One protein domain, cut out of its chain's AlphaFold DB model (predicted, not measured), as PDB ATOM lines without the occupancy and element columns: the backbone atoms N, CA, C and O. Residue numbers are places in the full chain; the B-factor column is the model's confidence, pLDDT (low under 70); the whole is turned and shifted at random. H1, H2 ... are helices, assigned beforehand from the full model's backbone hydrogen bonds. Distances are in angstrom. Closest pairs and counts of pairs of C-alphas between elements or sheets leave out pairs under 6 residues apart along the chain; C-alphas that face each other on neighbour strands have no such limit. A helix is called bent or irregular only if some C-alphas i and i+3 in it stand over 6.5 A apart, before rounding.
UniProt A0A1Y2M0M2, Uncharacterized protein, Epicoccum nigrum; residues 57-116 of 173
ATOM      1  N   GLY A  57      20.524 -36.392 -57.978       76.56
ATOM      2  CA  GLY A  57      20.061 -36.152 -56.610       76.56
ATOM      3  C   GLY A  57      21.147 -36.181 -55.542       76.56
ATOM      4  O   GLY A  57      20.832 -35.927 -54.381       76.56
ATOM      5  N   GLY A  58      22.395 -36.494 -55.895       83.56
ATOM      6  CA  GLY A  58      23.461 -36.800 -54.937       83.56
ATOM      7  C   GLY A  58      23.693 -35.677 -53.920       83.56
ATOM      8  O   GLY A  58      23.494 -35.906 -52.723       83.56
ATOM      9  N   PRO A  59      24.010 -34.445 -54.371       86.25
ATOM     10  CA  PRO A  59      24.234 -33.309 -53.475       86.25
ATOM     11  C   PRO A  59      23.011 -32.955 -52.617       86.25
ATOM     12  O   PRO A  59      23.157 -32.548 -51.464       86.25
ATOM     13  N   MET A  60      21.801 -33.134 -53.161       86.31
ATOM     14  CA  MET A  60      20.545 -32.850 -52.459       86.31
ATOM     15  C   MET A  60      20.254 -33.886 -51.375       86.31
ATOM     16  O   MET A  60      19.946 -33.521 -50.242       86.31
ATOM     17  N   LEU A  61      20.396 -35.178 -51.687       89.56
ATOM     18  CA  LEU A  61      20.208 -36.255 -50.719       89.56
ATOM     19  C   LEU A  61      21.223 -36.148 -49.582       89.56
ATOM     20  O   LEU A  61      20.847 -36.278 -48.419       89.56
ATOM     21  N   GLN A  62      22.492 -35.884 -49.897       90.38
ATOM     22  CA  GLN A  62      23.516 -35.691 -48.874       90.38
ATOM     23  C   GLN A  62      23.169 -34.507 -47.961       90.38
ATOM     24  O   GLN A  62      23.242 -34.648 -46.743       90.38
ATOM     25  N   GLY A  63      22.697 -33.389 -48.523       91.62
ATOM     26  CA  GLY A  63      22.195 -32.253 -47.744       91.62
ATOM     27  C   GLY A  63      21.035 -32.629 -46.814       91.62
ATOM     28  O   GLY A  63      21.038 -32.260 -45.641       91.62
ATOM     29  N   MET A  64      20.079 -33.435 -47.290       92.12
ATOM     30  CA  MET A  64      18.980 -33.943 -46.457       92.12
ATOM     31  C   MET A  64      19.473 -34.867 -45.334       92.12
ATOM     32  O   MET A  64      18.951 -34.810 -44.223       92.12
ATOM     33  N   LEU A  65      20.473 -35.716 -45.593       93.12
ATOM     34  CA  LEU A  65      21.066 -36.593 -44.577       93.12
ATOM     35  C   LEU A  65      21.825 -35.794 -43.508       93.12
ATOM     36  O   LEU A  65      21.715 -36.102 -42.323       93.12
ATOM     37  N   ILE A  66      22.535 -34.737 -43.909       93.94
ATOM     38  CA  ILE A  66      23.192 -33.799 -42.992       93.94
ATOM     39  C   ILE A  66      22.152 -33.105 -42.101       93.94
ATOM     40  O   ILE A  66      22.289 -33.116 -40.879       93.94
ATOM     41  N   GLN A  67      21.072 -32.573 -42.681       92.75
ATOM     42  CA  GLN A  67      19.976 -31.968 -41.911       92.75
ATOM     43  C   GLN A  67      19.310 -32.979 -40.968       92.75
ATOM     44  O   GLN A  67      18.984 -32.662 -39.824       92.75
ATOM     45  N   LEU A  68      19.147 -34.228 -41.415       93.75
ATOM     46  CA  LEU A  68      18.605 -35.299 -40.585       93.75
ATOM     47  C   LEU A  68      19.509 -35.611 -39.386       93.75
ATOM     48  O   LEU A  68      18.978 -35.908 -38.317       93.75
ATOM     49  N   GLN A  69      20.836 -35.532 -39.533       92.81
ATOM     50  CA  GLN A  69      21.766 -35.666 -38.408       92.81
ATOM     51  C   GLN A  69      21.482 -34.614 -37.328       92.81
ATOM     52  O   GLN A  69      21.456 -34.951 -36.144       92.81
ATOM     53  N   ASP A  70      21.231 -33.368 -37.737       91.56
ATOM     54  CA  ASP A  70      20.998 -32.241 -36.828       91.56
ATOM     55  C   ASP A  70      19.671 -32.393 -36.057       91.56
ATOM     56  O   ASP A  70      19.569 -32.018 -34.888       91.56
ATOM     57  N   GLU A  71      18.666 -33.021 -36.674       92.94
ATOM     58  CA  GLU A  71      17.358 -33.271 -36.054       92.94
ATOM     59  C   GLU A  71      17.225 -34.647 -35.372       92.94
ATOM     60  O   GLU A  71      16.220 -34.914 -34.701       92.94
ATOM     61  N   TRP A  72      18.210 -35.537 -35.525       92.88
ATOM     62  CA  TRP A  72      18.087 -36.965 -35.203       92.88
ATOM     63  C   TRP A  72      17.639 -37.234 -33.764       92.88
ATOM     64  O   TRP A  72      16.701 -38.005 -33.530       92.88
ATOM     65  N   ALA A  73      18.262 -36.549 -32.801       88.38
ATOM     66  CA  ALA A  73      17.991 -36.712 -31.373       88.38
ATOM     67  C   ALA A  73      16.539 -36.375 -30.988       88.38
ATOM     68  O   ALA A  73      16.009 -36.920 -30.020       88.38
ATOM     69  N   THR A  74      15.876 -35.505 -31.754       90.19
ATOM     70  CA  THR A  74      14.474 -35.125 -31.527       90.19
ATOM     71  C   THR A  74      13.507 -36.109 -32.193       90.19
ATOM     72  O   THR A  74      12.380 -36.286 -31.722       90.19
ATOM     73  N   ARG A  75      13.924 -36.761 -33.286       87.38
ATOM     74  CA  ARG A  75      13.066 -37.614 -34.126       87.38
ATOM     75  C   ARG A  75      13.046 -39.084 -33.698       87.38
ATOM     76  O   ARG A  75      12.012 -39.729 -33.860       87.38
ATOM     77  N   VAL A  76      14.145 -39.620 -33.163       88.69
ATOM     78  CA  VAL A  76      14.281 -41.062 -32.884       88.69
ATOM     79  C   VAL A  76      14.194 -41.370 -31.390       88.69
ATOM     80  O   VAL A  76      14.909 -40.795 -30.571       88.69
ATOM     81  N   LYS A  77      13.296 -42.300 -31.033       86.88
ATOM     82  CA  LYS A  77      13.110 -42.817 -29.669       86.88
ATOM     83  C   LYS A  77      13.127 -44.354 -29.687       86.88
ATOM     84  O   LYS A  77      12.383 -44.925 -30.485       86.88
ATOM     85  N   PRO A  78      13.886 -45.031 -28.804       86.56
ATOM     86  CA  PRO A  78      14.810 -44.481 -27.800       86.56
ATOM     87  C   PRO A  78      16.008 -43.751 -28.441       86.56
ATOM     88  O   PRO A  78      16.253 -43.956 -29.627       86.56
ATOM     89  N   PRO A  79      16.732 -42.888 -27.699       85.56
ATOM     90  CA  PRO A  79      17.857 -42.141 -28.251       85.56
ATOM     91  C   PRO A  79      18.958 -43.104 -28.704       85.56
ATOM     92  O   PRO A  79      19.633 -43.736 -27.891       85.56
ATOM     93  N   THR A  80      19.108 -43.227 -30.017       91.19
ATOM     94  CA  THR A  80      20.160 -43.996 -30.681       91.19
ATOM     95  C   THR A  80      21.118 -43.038 -31.381       91.19
ATOM     96  O   THR A  80      20.701 -41.953 -31.790       91.19
ATOM     97  N   PRO A  81      22.406 -43.384 -31.525       89.38
ATOM     98  CA  PRO A  81      23.324 -42.574 -32.315       89.38
ATOM     99  C   PRO A  81      22.897 -42.569 -33.789       89.38
ATOM    100  O   PRO A  81      22.399 -43.575 -34.302       89.38
ATOM    101  N   TYR A  82      23.091 -41.437 -34.467       90.62
ATOM    102  CA  TYR A  82      22.881 -41.353 -35.910       90.62
ATOM    103  C   TYR A  82      23.927 -42.236 -36.620       90.62
ATOM    104  O   TYR A  82      25.102 -42.177 -36.254       90.62
ATOM    105  N   PRO A  83      23.533 -43.084 -37.590       91.69
ATOM    106  CA  PRO A  83      24.437 -44.067 -38.191       91.69
ATOM    107  C   PRO A  83      25.494 -43.468 -39.125       91.69
ATOM    108  O   PRO A  83      26.467 -44.150 -39.437       91.69
ATOM    109  N   LEU A  84      25.307 -42.231 -39.590       91.69
ATOM    110  CA  LEU A  84      26.275 -41.522 -40.426       91.69
ATOM    111  C   LEU A  84      26.954 -40.430 -39.594       91.69
ATOM    112  O   LEU A  84      26.369 -39.900 -38.653       91.69
ATOM    113  N   ALA A  85      28.188 -40.080 -39.927       89.06
ATOM    114  CA  ALA A  85      28.889 -38.974 -39.292       89.06
ATOM    115  C   ALA A  85      29.336 -38.015 -40.385       89.06
ATOM    116  O   ALA A  85      30.073 -38.434 -41.267       89.06
ATOM    117  N   PHE A  86      28.874 -36.764 -40.315       91.94
ATOM    118  CA  PHE A  86      29.308 -35.708 -41.220       91.94
ATOM    119  C   PHE A  86      30.193 -34.704 -40.483       91.94
ATOM    120  O   PHE A  86      29.736 -34.038 -39.545       91.94
ATOM    121  N   GLY A  87      31.454 -34.610 -40.897       92.12
ATOM    122  CA  GLY A  87      32.420 -33.646 -40.374       92.12
ATOM    123  C   GLY A  87      32.153 -32.213 -40.848       92.12
ATOM    124  O   GLY A  87      31.333 -31.964 -41.730       92.12
ATOM    125  N   SER A  88      32.869 -31.239 -40.280       92.88
ATOM    126  CA  SER A  88      32.776 -29.838 -40.727       92.88
ATOM    127  C   SER A  88      33.276 -29.641 -42.161       92.88
ATOM    128  O   SER A  88      32.732 -28.813 -42.882       92.88
ATOM    129  N   GLU A  89      34.293 -30.403 -42.564       94.25
ATOM    130  CA  GLU A  89      34.840 -30.399 -43.925       94.25
ATOM    131  C   GLU A  89      33.817 -30.939 -44.930       94.25
ATOM    132  O   GLU A  89      33.422 -30.217 -45.838       94.25
ATOM    133  N   GLU A  90      33.272 -32.136 -44.691       92.19
ATOM    134  CA  GLU A  90      32.256 -32.753 -45.558       92.19
ATOM    135  C   GLU A  90      30.996 -31.886 -45.701       92.19
ATOM    136  O   GLU A  90      30.381 -31.835 -46.766       92.19
ATOM    137  N   ARG A  91      30.603 -31.173 -44.637       93.75
ATOM    138  CA  ARG A  91      29.488 -30.214 -44.684       93.75
ATOM    139  C   ARG A  91      29.810 -29.001 -45.559       93.75
ATOM    140  O   ARG A  91      28.947 -28.555 -46.310       93.75
ATOM    141  N   ALA A  92      31.029 -28.471 -45.480       94.69
ATOM    142  CA  ALA A  92      31.458 -27.353 -46.319       94.69
ATOM    143  C   ALA A  92      31.560 -27.762 -47.799       94.69
ATOM    144  O   ALA A  92      31.091 -27.033 -48.675       94.69
ATOM    145  N   GLU A  93      32.107 -28.947 -48.073       92.75
ATOM    146  CA  GLU A  93      32.157 -29.524 -49.418       92.75
ATOM    147  C   GLU A  93      30.754 -29.744 -49.987       92.75
ATOM    148  O   GLU A  93      30.478 -29.331 -51.114       92.75
ATOM    149  N   GLN A  94      29.843 -30.328 -49.202       92.94
ATOM    150  CA  GLN A  94      28.464 -30.549 -49.631       92.94
ATOM    151  C   GLN A  94      27.758 -29.233 -49.970       92.94
ATOM    152  O   GLN A  94      27.065 -29.177 -50.984       92.94
ATOM    153  N   GLN A  95      27.956 -28.176 -49.178       92.88
ATOM    154  CA  GLN A  95      27.371 -26.864 -49.458       92.88
ATOM    155  C   GLN A  95      27.881 -26.297 -50.792       92.88
ATOM    156  O   GLN A  95      27.083 -25.876 -51.629       92.88
ATOM    157  N   CYS A  96      29.196 -26.351 -51.031       93.38
ATOM    158  CA  CYS A  96      29.793 -25.893 -52.286       93.38
ATOM    159  C   CYS A  96      29.279 -26.700 -53.493       93.38
ATOM    160  O   CYS A  96      28.895 -26.128 -54.517       93.38
ATOM    161  N   LEU A  97      29.206 -28.028 -53.359       91.44
ATOM    162  CA  LEU A  97      28.669 -28.914 -54.392       91.44
ATOM    163  C   LEU A  97      27.185 -28.652 -54.660       91.44
ATOM    164  O   LEU A  97      26.778 -28.636 -55.817       91.44
ATOM    165  N   ALA A  98      26.378 -28.424 -53.623       90.56
ATOM    166  CA  ALA A  98      24.955 -28.128 -53.758       90.56
ATOM    167  C   ALA A  98      24.709 -26.799 -54.484       90.56
ATOM    168  O   ALA A  98      23.846 -26.731 -55.360       90.56
ATOM    169  N   GLU A  99      25.490 -25.763 -54.173       91.81
ATOM    170  CA  GLU A  99      25.430 -24.470 -54.863       91.81
ATOM    171  C   GLU A  99      25.843 -24.598 -56.334       91.81
ATOM    172  O   GLU A  99      25.131 -24.127 -57.226       91.81
ATOM    173  N   SER A 100      26.952 -25.294 -56.604       89.81
ATOM    174  CA  SER A 100      27.409 -25.565 -57.973       89.81
ATOM    175  C   SER A 100      26.390 -26.391 -58.759       89.81
ATOM    176  O   SER A 100      26.139 -26.113 -59.933       89.81
ATOM    177  N   TRP A 101      25.774 -27.389 -58.120       89.00
ATOM    178  CA  TRP A 101      24.726 -28.219 -58.709       89.00
ATOM    179  C   TRP A 101      23.498 -27.390 -59.083       89.00
ATOM    180  O   TRP A 101      23.081 -27.420 -60.238       89.00
ATOM    181  N   SER A 102      22.962 -26.599 -58.146       88.94
ATOM    182  CA  SER A 102      21.792 -25.742 -58.390       88.94
ATOM    183  C   SER A 102      22.030 -24.806 -59.571       88.94
ATOM    184  O   SER A 102      21.217 -24.739 -60.492       88.94
ATOM    185  N   ARG A 103      23.199 -24.157 -59.600       90.81
ATOM    186  CA  ARG A 103      23.588 -23.286 -60.710       90.81
ATOM    187  C   ARG A 103      23.697 -24.044 -62.033       90.81
ATOM    188  O   ARG A 103      23.281 -23.535 -63.066       90.81
ATOM    189  N   SER A 104      24.252 -25.252 -62.022       87.19
ATOM    190  CA  SER A 104      24.391 -26.067 -63.236       87.19
ATOM    191  C   SER A 104      23.031 -26.487 -63.798       87.19
ATOM    192  O   SER A 104      22.836 -26.458 -65.010       87.19
ATOM    193  N   VAL A 105      22.070 -26.818 -62.929       86.31
ATOM    194  CA  VAL A 105      20.688 -27.131 -63.329       86.31
ATOM    195  C   VAL A 105      20.020 -25.929 -63.999       86.31
ATOM    196  O   VAL A 105      19.366 -26.094 -65.028       86.31
ATOM    197  N   GLU A 106      20.211 -24.722 -63.465       90.31
ATOM    198  CA  GLU A 106      19.691 -23.484 -64.064       90.31
ATOM    199  C   GLU A 106      20.290 -23.227 -65.455       90.31
ATOM    200  O   GLU A 106      19.544 -22.991 -66.406       90.31
ATOM    201  N   LEU A 107      21.614 -23.361 -65.598       90.44
ATOM    202  CA  LEU A 107      22.312 -23.202 -66.882       90.44
ATOM    203  C   LEU A 107      21.833 -24.219 -67.930       90.44
ATOM    204  O   LEU A 107      21.597 -23.872 -69.086       90.44
ATOM    205  N   MET A 108      21.644 -25.475 -67.523       86.50
ATOM    206  CA  MET A 108      21.113 -26.525 -68.393       86.50
ATOM    207  C   MET A 108      19.672 -26.237 -68.823       86.50
ATOM    208  O   MET A 108      19.318 -26.445 -69.985       86.50
ATOM    209  N   ALA A 109      18.831 -25.742 -67.912       85.81
ATOM    210  CA  ALA A 109      17.457 -25.368 -68.231       85.81
ATOM    211  C   ALA A 109      17.397 -24.197 -69.228       85.81
ATOM    212  O   ALA A 109      16.601 -24.244 -70.168       85.81
ATOM    213  N   GLU A 110      18.253 -23.186 -69.052       88.12
ATOM    214  CA  GLU A 110      18.392 -22.044 -69.963       88.12
ATOM    215  C   GLU A 110      18.785 -22.495 -71.376       88.12
ATOM    216  O   GLU A 110      18.087 -22.173 -72.341       88.12
ATOM    217  N   LEU A 111      19.830 -23.321 -71.493       87.44
ATOM    218  CA  LEU A 111      20.299 -23.850 -72.775       87.44
ATOM    219  C   LEU A 111      19.217 -24.671 -73.495       87.44
ATOM    220  O   LEU A 111      18.974 -24.491 -74.688       87.44
ATOM    221  N   LEU A 112      18.538 -25.571 -72.776       83.56
ATOM    222  CA  LEU A 112      17.488 -26.411 -73.360       83.56
ATOM    223  C   LEU A 112      16.278 -25.592 -73.828       83.56
ATOM    224  O   LEU A 112      15.647 -25.938 -74.832       83.56
ATOM    225  N   MET A 113      15.949 -24.515 -73.110       83.62
ATOM    226  CA  MET A 113      14.885 -23.590 -73.495       83.62
ATOM    227  C   MET A 113      15.233 -22.855 -74.796       83.62
ATOM    228  O   MET A 113      14.393 -22.767 -75.692       83.62
ATOM    229  N   GLU A 114      16.471 -22.385 -74.931       84.94
ATOM    230  CA  GLU A 114      16.961 -21.696 -76.129       84.94
ATOM    231  C   GLU A 114      17.035 -22.620 -77.351       84.94
ATOM    232  O   GLU A 114      16.561 -22.272 -78.441       84.94
ATOM    233  N   ALA A 115      17.499 -23.856 -77.146       82.44
ATOM    234  CA  ALA A 115      17.508 -24.898 -78.170       82.44
ATOM    235  C   ALA A 115      16.090 -25.282 -78.640       82.44
ATOM    236  O   ALA A 115      15.925 -25.917 -79.682       82.44
ATOM    237  N   GLY A 116      15.039 -24.887 -77.907       77.69
ATOM    238  CA  GLY A 116      13.643 -25.133 -78.278       77.69
ATOM    239  C   GLY A 116      13.299 -26.618 -78.358       77.69
ATOM    240  O   GLY A 116      12.398 -27.019 -79.102       77.69
TER     241      GLY A 116
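Overview. This is residues 57 to 116 of the 173 residues of an uncharacterized protein of Epicoccum nigrum (UniProt A0A1Y2M0M2). Picture a lopsided helical hairpin: H1 and the longer H2 make an open V, H1 meeting H2 with residues 59 to 66, while a long link spans the wide side from the end of H1 to the start of H2. Beyond the V, residues 103 to 116, of which 103 to 114 belong to H2, stick out as a bare arm. The printed part has 60 residues with two named helices, H1 then H2, and no named strand; its class is all helix. It is extended, with a radius of gyration of the C-alphas of 16.1 A and spans of 54 by 23 by 13 A, the arm adding to the length.

Along the chain. Find C-alpha 57 at (20.061, -36.152, -56.610); from there H1, residues 57 to 75, runs 23.6 A. Look near residue 69 for a kink of 44 degrees; H1 is irregular there, with C-alphas 70 and 73 7.7 A apart. H2, residues 88 to 114, begins at C-alpha 88, (32.776, -29.838, -40.727), and runs 39.6 A to C-alpha 114, (16.961, -21.696, -76.129).

Arrangement. H1 and H2 form a helical hairpin. They touch, H1 with residues 59 to 66 alone and H2 with 91 to 101 alone; the closest C-alphas, of Pro 59 and Ala 98, are 5.2 A apart. Their lines stand at a steep tilt of 43 degrees, opposite ways. In H2 every O i to N i+4 pair is within hydrogen-bond range; in H1, 13 of 15 are.

Size, cuts and confidence. The two C-alphas farthest apart, of Pro 78 and Ala 115, are 54.1 A apart. Residues 76 to 87 make the long link, and residues 74 to 79 stand free. The printed part has no cut, and no printed residue is under 70 in pLDDT.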